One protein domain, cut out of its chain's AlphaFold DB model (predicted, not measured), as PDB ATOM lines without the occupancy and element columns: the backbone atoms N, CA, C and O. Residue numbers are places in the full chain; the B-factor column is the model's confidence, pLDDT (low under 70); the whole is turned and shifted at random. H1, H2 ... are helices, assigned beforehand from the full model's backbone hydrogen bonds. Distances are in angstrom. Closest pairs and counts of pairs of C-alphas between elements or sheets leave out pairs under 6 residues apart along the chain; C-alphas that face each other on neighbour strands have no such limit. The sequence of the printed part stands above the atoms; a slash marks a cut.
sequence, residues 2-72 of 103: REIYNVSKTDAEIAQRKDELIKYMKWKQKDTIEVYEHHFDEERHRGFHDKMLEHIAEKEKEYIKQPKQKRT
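What this domain is: This is residues 2 to 72 of the 103 residues of the protein "Phage integrase" of Bacillus pseudomycoides DSM 12442 (UniProt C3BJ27). One long helix, H4, makes a straight arm that sticks out with residues 43 to 72 from a small, loose head of three shorter helices. In the head, H1 folds back on residues 14 to 18 of H2, and H3 comes near H2 farther along. The printed part has 71 residues, with four named helices in the order H1 to H4 and no named strand, all helix. It is extended, with a radius of gyration of the C-alphas of 22.2 A and spans of 68 by 26 by 13 A.

Where its parts are: H4, residues 42 to 65, measures 34.8 A from C-alpha 42 at (22.729, -39.872, 16.474) to C-alpha 65 at (47.314, -28.030, -5.184). H3 is residues 32 to 38, 10.5 A; H2 is residues 11 to 25, 21.0 A; H1 is residues 2 to 7, 8.7 A, from C-alpha 2 at (14.741, -39.768, 20.713).

How they stand to each other: H4 is apart from H1, H2 and H3. H2 and H3 are close but not clearly touching, closest at the C-alphas of Ile 22 and Ile 33, 7.4 A. H1 and H2 touch, closest at the C-alphas of Ile 4 and Ile 14, 6.1 A, at a steep tilt of 48 degrees, opposite ways. Every O i to N i+4 pair is within hydrogen-bond range in H1, H2 and H4, and 2 of 3 in H3.

The domain as a whole: The C-alphas farthest apart, of Lys 23 and Thr 72, are 68.7 A apart. The printed part has no cut and no long link. The pLDDT is under 70 at residues 2, 30 to 31, 35 to 48 and 66 to 72.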
ATOM      1  N   ARG A   2      14.342 -41.165  20.418       67.75
ATOM      2  CA  ARG A   2      14.741 -39.768  20.713       67.75
ATOM      3  C   ARG A   2      14.132 -39.146  21.954       67.75
ATOM      4  O   ARG A   2      14.827 -38.634  22.817       67.75
ATOM      5  N   GLU A   3      12.814 -39.218  22.043       71.56
ATOM      6  CA  GLU A   3      12.064 -38.593  23.125       71.56
ATOM      7  C   GLU A   3      12.306 -39.260  24.485       71.56
ATOM      8  O   GLU A   3      12.310 -38.584  25.507       71.56
ATOM      9  N   ILE A   4      12.589 -40.567  24.506       77.19
ATOM     10  CA  ILE A   4      12.949 -41.279  25.735       77.19
ATOM     11  C   ILE A   4      14.280 -40.740  26.261       77.19
ATOM     12  O   ILE A   4      14.350 -40.353  27.418       77.19
ATOM     13  N   TYR A   5      15.297 -40.629  25.406       73.44
ATOM     14  CA  TYR A   5      16.611 -40.111  25.802       73.44
ATOM     15  C   TYR A   5      16.620 -38.602  26.091       73.44
ATOM     16  O   TYR A   5      17.394 -38.149  26.923       73.44
ATOM     17  N   ASN A   6      15.745 -37.819  25.454       72.50
ATOM     18  CA  ASN A   6      15.657 -36.377  25.702       72.50
ATOM     19  C   ASN A   6      14.995 -36.029  27.040       72.50
ATOM     20  O   ASN A   6      15.267 -34.970  27.604       72.50
ATOM     21  N   VAL A   7      14.072 -36.868  27.511       75.81
ATOM     22  CA  VAL A   7      13.268 -36.567  28.701       75.81
ATOM     23  C   VAL A   7      13.749 -37.359  29.917       75.81
ATOM     24  O   VAL A   7      13.660 -36.852  31.035       75.81
ATOM     25  N   SER A   8      14.268 -38.571  29.721       77.00
ATOM     26  CA  SER A   8      14.860 -39.363  30.798       77.00
ATOM     27  C   SER A   8      16.253 -38.845  31.145       77.00
ATOM     28  O   SER A   8      17.088 -38.646  30.268       77.00
ATOM     29  N   LYS A   9      16.519 -38.653  32.438       73.62
ATOM     30  CA  LYS A   9      17.825 -38.201  32.952       73.62
ATOM     31  C   LYS A   9      18.620 -39.328  33.599       73.62
ATOM     32  O   LYS A   9      19.790 -39.146  33.924       73.62
ATOM     33  N   THR A  10      17.985 -40.472  33.840       82.69
ATOM     34  CA  THR A  10      18.584 -41.622  34.523       82.69
ATOM     35  C   THR A  10      18.279 -42.912  33.770       82.69
ATOM     36  O   THR A  10      17.185 -43.082  33.234       82.69
ATOM     37  N   ASP A  11      19.220 -43.856  33.780       75.06
ATOM     38  CA  ASP A  11      19.100 -45.137  33.065       75.06
ATOM     39  C   ASP A  11      17.867 -45.953  33.479       75.06
ATOM     40  O   ASP A  11      17.247 -46.622  32.652       75.06
ATOM     41  N   ALA A  12      17.445 -45.841  34.742       83.19
ATOM     42  CA  ALA A  12      16.217 -46.462  35.233       83.19
ATOM     43  C   ALA A  12      14.955 -45.909  34.541       83.19
ATOM     44  O   ALA A  12      14.055 -46.670  34.189       83.19
ATOM     45  N   GLU A  13      14.903 -44.599  34.286       82.44
ATOM     46  CA  GLU A  13      13.789 -43.958  33.573       82.44
ATOM     47  C   GLU A  13      13.799 -44.328  32.087       82.44
ATOM     48  O   GLU A  13      12.747 -44.483  31.467       82.44
ATOM     49  N   ILE A  14      14.991 -44.484  31.502       81.00
ATOM     50  CA  ILE A  14      15.160 -44.961  30.126       81.00
ATOM     51  C   ILE A  14      14.597 -46.381  29.998       81.00
ATOM     52  O   ILE A  14      13.794 -46.630  29.100       81.00
ATOM     53  N   ALA A  15      14.958 -47.289  30.908       83.25
ATOM     54  CA  ALA A  15      14.454 -48.662  30.911       83.25
ATOM     55  C   ALA A  15      12.926 -48.712  31.077       83.25
ATOM     56  O   ALA A  15      12.239 -49.366  30.294       83.25
ATOM     57  N   GLN A  16      12.381 -47.948  32.029       85.56
ATOM     58  CA  GLN A  16      10.939 -47.902  32.266       85.56
ATOM     59  C   GLN A  16      10.169 -47.400  31.037       85.56
ATOM     60  O   GLN A  16       9.177 -48.004  30.633       85.56
ATOM     61  N   ARG A  17      10.634 -46.324  30.395       82.88
ATOM     62  CA  ARG A  17       9.975 -45.791  29.194       82.88
ATOM     63  C   ARG A  17      10.104 -46.709  27.985       82.88
ATOM     64  O   ARG A  17       9.193 -46.746  27.160       82.88
ATOM     65  N   LYS A  18      11.211 -47.448  27.863       83.62
ATOM     66  CA  LYS A  18      11.355 -48.496  26.841       83.62
ATOM     67  C   LYS A  18      10.307 -49.590  27.051       83.62
ATOM     68  O   LYS A  18       9.615 -49.945  26.100       83.62
ATOM     69  N   ASP A  19      10.112 -50.043  28.289       84.50
ATOM     70  CA  ASP A  19       9.083 -51.032  28.631       84.50
ATOM     71  C   ASP A  19       7.657 -50.509  28.381       84.50
ATOM     72  O   ASP A  19       6.808 -51.223  27.837       84.50
ATOM     73  N   GLU A  20       7.387 -49.245  28.716       86.62
ATOM     74  CA  GLU A  20       6.115 -48.581  28.416       86.62
ATOM     75  C   GLU A  20       5.864 -48.490  26.905       86.62
ATOM     76  O   GLU A  20       4.752 -48.771  26.453       86.62
ATOM     77  N   LEU A  21       6.893 -48.177  26.111       84.06
ATOM     78  CA  LEU A  21       6.805 -48.116  24.653       84.06
ATOM     79  C   LEU A  21       6.537 -49.497  24.039       84.06
ATOM     80  O   LEU A  21       5.651 -49.622  23.192       84.06
ATOM     81  N   ILE A  22       7.245 -50.537  24.492       84.44
ATOM     82  CA  ILE A  22       7.025 -51.932  24.074       84.44
ATOM     83  C   ILE A  22       5.576 -52.338  24.359       84.44
ATOM     84  O   ILE A  22       4.895 -52.905  23.497       84.44
ATOM     85  N   LYS A  23       5.080 -52.016  25.560       86.00
ATOM     86  CA  LYS A  23       3.708 -52.315  25.977       86.00
ATOM     87  C   LYS A  23       2.676 -51.541  25.157       86.00
ATOM     88  O   LYS A  23       1.674 -52.127  24.750       86.00
ATOM     89  N   TYR A  24       2.922 -50.258  24.899       84.44
ATOM     90  CA  TYR A  24       2.052 -49.400  24.093       84.44
ATOM     91  C   TYR A  24       1.948 -49.897  22.649       84.44
ATOM     92  O   TYR A  24       0.849 -50.070  22.128       84.44
ATOM     93  N   MET A  25       3.086 -50.213  22.031       82.12
ATOM     94  CA  MET A  25       3.142 -50.723  20.662       82.12
ATOM     95  C   MET A  25       2.717 -52.194  20.538       82.12
ATOM     96  O   MET A  25       2.569 -52.700  19.426       82.12
ATOM     97  N   LYS A  26       2.500 -52.887  21.666       83.31
ATOM     98  CA  LYS A  26       2.181 -54.321  21.741       83.31
ATOM     99  C   LYS A  26       3.203 -55.190  21.003       83.31
ATOM    100  O   LYS A  26       2.838 -56.158  20.330       83.31
ATOM    101  N   TRP A  27       4.484 -54.849  21.109       83.12
ATOM    102  CA  TRP A  27       5.534 -55.635  20.472       83.12
ATOM    103  C   TRP A  27       5.613 -57.026  21.102       83.12
ATOM    104  O   TRP A  27       5.656 -57.183  22.321       83.12
ATOM    105  N   LYS A  28       5.584 -58.057  20.249       71.75
ATOM    106  CA  LYS A  28       5.630 -59.466  20.673       71.75
ATOM    107  C   LYS A  28       7.025 -59.911  21.107       71.75
ATOM    108  O   LYS A  28       7.133 -60.848  21.890       71.75
ATOM    109  N   GLN A  29       8.067 -59.275  20.583       72.00
ATOM    110  CA  GLN A  29       9.459 -59.582  20.890       72.00
ATOM    111  C   GLN A  29      10.113 -58.357  21.515       72.00
ATOM    112  O   GLN A  29       9.930 -57.238  21.038       72.00
ATOM    113  N   LYS A  30      10.862 -58.575  22.599       69.56
ATOM    114  CA  LYS A  30      11.609 -57.506  23.272       69.56
ATOM    115  C   LYS A  30      12.728 -56.975  22.375       69.56
ATOM    116  O   LYS A  30      12.930 -55.772  22.321       69.56
ATOM    117  N   ASP A  31      13.315 -57.850  21.569       68.31
ATOM    118  CA  ASP A  31      14.415 -57.570  20.640       68.31
ATOM    119  C   ASP A  31      14.032 -56.567  19.534       68.31
ATOM    120  O   ASP A  31      14.892 -55.962  18.901       68.31
ATOM    121  N   THR A  32      12.733 -56.321  19.310       73.19
ATOM    122  CA  THR A  32      12.281 -55.287  18.366       73.19
ATOM    123  C   THR A  32      12.773 -53.899  18.777       73.19
ATOM    124  O   THR A  32      13.047 -53.082  17.903       73.19
ATOM    125  N   ILE A  33      12.946 -53.624  20.079       75.94
ATOM    126  CA  ILE A  33      13.470 -52.324  20.514       75.94
ATOM    127  C   ILE A  33      14.941 -52.135  20.159       75.94
ATOM    128  O   ILE A  33      15.323 -51.025  19.801       75.94
ATOM    129  N   GLU A  34      15.735 -53.205  20.171       70.88
ATOM    130  CA  GLU A  34      17.166 -53.163  19.851       70.88
ATOM    131  C   GLU A  34      17.392 -52.758  18.388       70.88
ATOM    132  O   GLU A  34      18.252 -51.933  18.086       70.88
ATOM    133  N   VAL A  35      16.535 -53.232  17.474       69.25
ATOM    134  CA  VAL A  35      16.545 -52.807  16.063       69.25
ATOM    135  C   VAL A  35      16.340 -51.293  15.939       69.25
ATOM    136  O   VAL A  35      17.022 -50.633  15.157       69.25
ATOM    137  N   TYR A  36      15.438 -50.718  16.738       69.69
ATOM    138  CA  TYR A  36      15.204 -49.272  16.753       69.69
ATOM    139  C   TYR A  36      16.293 -48.485  17.498       69.69
ATOM    140  O   TYR A  36      16.486 -47.308  17.192       69.69
ATOM    141  N   GLU A  37      17.015 -49.097  18.442       67.19
ATOM    142  CA  GLU A  37      18.187 -48.491  19.091       67.19
ATOM    143  C   GLU A  37      19.354 -48.330  18.125       67.19
ATOM    144  O   GLU A  37      19.973 -47.268  18.101       67.19
ATOM    145  N   HIS A  38      19.606 -49.323  17.268       62.78
ATOM    146  CA  HIS A  38      20.672 -49.258  16.267       62.78
ATOM    147  C   HIS A  38      20.517 -48.097  15.274       62.78
ATOM    148  O   HIS A  38      21.513 -47.571  14.783       62.78
ATOM    149  N   HIS A  39      19.285 -47.655  15.016       57.84
ATOM    150  CA  HIS A  39      19.002 -46.488  14.177       57.84
ATOM    151  C   HIS A  39      19.103 -45.148  14.919       57.84
ATOM    152  O   HIS A  39      18.948 -44.097  14.297       57.84
ATOM    153  N   PHE A  40      19.333 -45.164  16.234       56.16
ATOM    154  CA  PHE A  40      19.273 -43.980  17.088       56.16
ATOM    155  C   PHE A  40      20.639 -43.497  17.597       56.16
ATOM    156  O   PHE A  40      20.709 -42.599  18.433       56.16
ATOM    157  N   ASP A  41      21.731 -44.038  17.060       63.56
ATOM    158  CA  ASP A  41      23.105 -43.638  17.377       63.56
ATOM    159  C   ASP A  41      23.435 -42.262  16.732       63.56
ATOM    160  O   ASP A  41      24.340 -42.119  15.908       63.56
ATOM    161  N   GLU A  42      22.651 -41.223  17.057       58.12
ATOM    162  CA  GLU A  42      22.729 -39.872  16.474       58.12
ATOM    163  C   GLU A  42      24.141 -39.272  16.609       58.12
ATOM    164  O   GLU A  42      24.607 -38.576  15.707       58.12
ATOM    165  N   GLU A  43      24.854 -39.568  17.697       59.97
ATOM    166  CA  GLU A  43      26.229 -39.113  17.933       59.97
ATOM    167  C   GLU A  43      27.236 -39.781  16.980       59.97
ATOM    168  O   GLU A  43      28.137 -39.130  16.443       59.97
ATOM    169  N   ARG A  44      27.024 -41.063  16.667       61.16
ATOM    170  CA  ARG A  44      27.836 -41.813  15.703       61.16
ATOM    171  C   ARG A  44      27.573 -41.357  14.268       61.16
ATOM    172  O   ARG A  44      28.510 -41.252  13.477       61.16
ATOM    173  N   HIS A  45      26.319 -41.029  13.957       62.03
ATOM    174  CA  HIS A  45      25.935 -40.445  12.673       62.03
ATOM    175  C   HIS A  45      26.518 -39.039  12.487       62.03
ATOM    176  O   HIS A  45      27.077 -38.761  11.427       62.03
ATOM    177  N   ARG A  46      26.493 -38.178  13.517       65.38
ATOM    178  CA  ARG A  46      27.163 -36.865  13.471       65.38
ATOM    179  C   ARG A  46      28.656 -37.000  13.178       65.38
ATOM    180  O   ARG A  46      29.139 -36.393  12.231       65.38
ATOM    181  N   GLY A  47      29.353 -37.881  13.898       67.94
ATOM    182  CA  GLY A  47      30.778 -38.125  13.660       67.94
ATOM    183  C   GLY A  47      31.094 -38.675  12.262       67.94
ATOM    184  O   GLY A  47      32.177 -38.423  11.735       67.94
ATOM    185  N   PHE A  48      30.171 -39.412  11.636       68.94
ATOM    186  CA  PHE A  48      30.326 -39.864  10.250       68.94
ATOM    187  C   PHE A  48      30.167 -38.713   9.249       68.94
ATOM    188  O   PHE A  48      30.982 -38.588   8.336       68.94
ATOM    189  N   HIS A  49      29.165 -37.851   9.441       71.50
ATOM    190  CA  HIS A  49      28.971 -36.662   8.611       71.50
ATOM    191  C   HIS A  49      30.152 -35.688   8.719       71.50
ATOM    192  O   HIS A  49      30.636 -35.218   7.690       71.50
ATOM    193  N   ASP A  50      30.679 -35.462   9.924       77.44
ATOM    194  CA  ASP A  50      31.841 -34.593  10.140       77.44
ATOM    195  C   ASP A  50      33.095 -35.141   9.439       77.44
ATOM    196  O   ASP A  50      33.771 -34.414   8.711       77.44
ATOM    197  N   LYS A  51      33.362 -36.451   9.560       81.69
ATOM    198  CA  LYS A  51      34.473 -37.118   8.852       81.69
ATOM    199  C   LYS A  51      34.317 -37.082   7.334       81.69
ATOM    200  O   LYS A  51      35.302 -36.951   6.611       81.69
ATOM    201  N   MET A  52      33.090 -37.221   6.836       83.44
ATOM    202  CA  MET A  52      32.803 -37.117   5.407       83.44
ATOM    203  C   MET A  52      33.127 -35.711   4.890       83.44
ATOM    204  O   MET A  52      33.801 -35.583   3.868       83.44
ATOM    205  N   LEU A  53      32.687 -34.668   5.602       86.62
ATOM    206  CA  LEU A  53      32.969 -33.271   5.260       86.62
ATOM    207  C   LEU A  53      34.471 -32.967   5.300       86.62
ATOM    208  O   LEU A  53      34.992 -32.333   4.383       86.62
ATOM    209  N   GLU A  54      35.180 -33.464   6.315       88.31
ATOM    210  CA  GLU A  54      36.631 -33.308   6.439       88.31
ATOM    211  C   GLU A  54      37.376 -33.924   5.245       88.31
ATOM    212  O   GLU A  54      38.225 -33.274   4.631       88.31
ATOM    213  N   HIS A  55      36.997 -35.136   4.841       87.75
ATOM    214  CA  HIS A  55      37.603 -35.822   3.701       87.75
ATOM    215  C   HIS A  55      37.303 -35.135   2.358       87.75
ATOM    216  O   HIS A  55      38.156 -35.110   1.466       87.75
ATOM    217  N   ILE A  56      36.114 -34.546   2.195       86.31
ATOM    218  CA  ILE A  56      35.788 -33.731   1.014       86.31
ATOM    219  C   ILE A  56      36.673 -32.480   0.976       86.31
ATOM    220  O   ILE A  56      37.282 -32.199  -0.057       86.31
ATOM    221  N   ALA A  57      36.810 -31.775   2.101       87.50
ATOM    222  CA  ALA A  57      37.646 -30.581   2.197       87.50
ATOM    223  C   ALA A  57      39.138 -30.881   1.954       87.50
ATOM    224  O   ALA A  57      39.867 -30.059   1.390       87.50
ATOM    225  N   GLU A  58      39.620 -32.056   2.364       87.75
ATOM    226  CA  GLU A  58      40.984 -32.507   2.081       87.75
ATOM    227  C   GLU A  58      41.197 -32.771   0.585       87.75
ATOM    228  O   GLU A  58      42.145 -32.244  -0.006       87.75
ATOM    229  N   LYS A  59      40.270 -33.496  -0.053       84.31
ATOM    230  CA  LYS A  59      40.299 -33.754  -1.500       84.31
ATOM    231  C   LYS A  59      40.213 -32.481  -2.333       84.31
ATOM    232  O   LYS A  59      40.890 -32.372  -3.354       84.31
ATOM    233  N   GLU A  60      39.417 -31.507  -1.903       82.81
ATOM    234  CA  GLU A  60      39.323 -30.203  -2.563       82.81
ATOM    235  C   GLU A  60      40.674 -29.472  -2.534       82.81
ATOM    236  O   GLU A  60      41.167 -29.001  -3.564       82.81
ATOM    237  N   LYS A  61      41.339 -29.445  -1.372       85.00
ATOM    238  CA  LYS A  61      42.679 -28.856  -1.235       85.00
ATOM    239  C   LYS A  61      43.716 -29.590  -2.078       85.00
ATOM    240  O   LYS A  61      44.598 -28.942  -2.643       85.00
ATOM    241  N   GLU A  62      43.643 -30.915  -2.149       83.69
ATOM    242  CA  GLU A  62      44.531 -31.718  -2.988       83.69
ATOM    243  C   GLU A  62      44.335 -31.392  -4.472       83.69
ATOM    244  O   GLU A  62      45.311 -31.128  -5.175       83.69
ATOM    245  N   TYR A  63      43.084 -31.300  -4.927       77.12
ATOM    246  CA  TYR A  63      42.737 -30.930  -6.297       77.12
ATOM    247  C   TYR A  63      43.264 -29.541  -6.685       77.12
ATOM    248  O   TYR A  63      43.845 -29.379  -7.758       77.12
ATOM    249  N   ILE A  64      43.134 -28.547  -5.801       79.56
ATOM    250  CA  ILE A  64      43.636 -27.182  -6.038       79.56
ATOM    251  C   ILE A  64      45.174 -27.142  -6.075       79.56
ATOM    252  O   ILE A  64      45.759 -26.375  -6.844       79.56
ATOM    253  N   LYS A  65      45.844 -27.956  -5.249       76.81
ATOM    254  CA  LYS A  65      47.314 -28.030  -5.184       76.81
ATOM    255  C   LYS A  65      47.933 -28.801  -6.342       76.81
ATOM    256  O   LYS A  65      49.125 -28.619  -6.596       76.81
ATOM    257  N   GLN A  66      47.175 -29.647  -7.039       69.19
ATOM    258  CA  GLN A  66      47.694 -30.313  -8.225       69.19
ATOM    259  C   GLN A  66      47.970 -29.255  -9.307       69.19
ATOM    260  O   GLN A  66      47.045 -28.572  -9.760       69.19
ATOM    261  N   PRO A  67      49.232 -29.078  -9.750       61.47
ATOM    262  CA  PRO A  67      49.514 -28.188 -10.864       61.47
ATOM    263  C   PRO A  67      48.739 -28.728 -12.057       61.47
ATOM    264  O   PRO A  67      48.948 -29.886 -12.412       61.47
ATOM    265  N   LYS A  68      47.834 -27.911 -12.627       63.12
ATOM    266  CA  LYS A  68      46.981 -28.249 -13.778       63.12
ATOM    267  C   LYS A  68      47.789 -29.088 -14.763       63.12
ATOM    268  O   LYS A  68      48.555 -28.535 -15.557       63.12
ATOM    269  N   GLN A  69      47.657 -30.415 -14.688       59.62
ATOM    270  CA  GLN A  69      48.302 -31.289 -15.648       59.62
ATOM    271  C   GLN A  69      47.678 -30.885 -16.970       59.62
ATOM    272  O   GLN A  69      46.461 -30.986 -17.151       59.62
ATOM    273  N   LYS A  70      48.489 -30.272 -17.840       58.97
ATOM    274  CA  LYS A  70      48.042 -29.821 -19.154       58.97
ATOM    275  C   LYS A  70      47.322 -31.012 -19.768       58.97
ATOM    276  O   LYS A  70      47.937 -32.061 -19.924       58.97
ATOM    277  N   ARG A  71      46.022 -30.865 -20.046       60.41
ATOM    278  CA  ARG A  71      45.183 -31.876 -20.699       60.41
ATOM    279  C   ARG A  71      45.731 -32.128 -22.108       60.41
ATOM    280  O   ARG A  71      45.186 -31.647 -23.093       60.41
ATOM    281  N   THR A  72      46.842 -32.844 -22.228       59.19
ATOM    282  CA  THR A  72      47.459 -33.244 -23.493       59.19
ATOM    283  C   THR A  72      46.949 -34.622 -23.864       59.19
ATOM    284  O   THR A  72      47.708 -35.580 -23.931       59.19
TER     285      THR A  72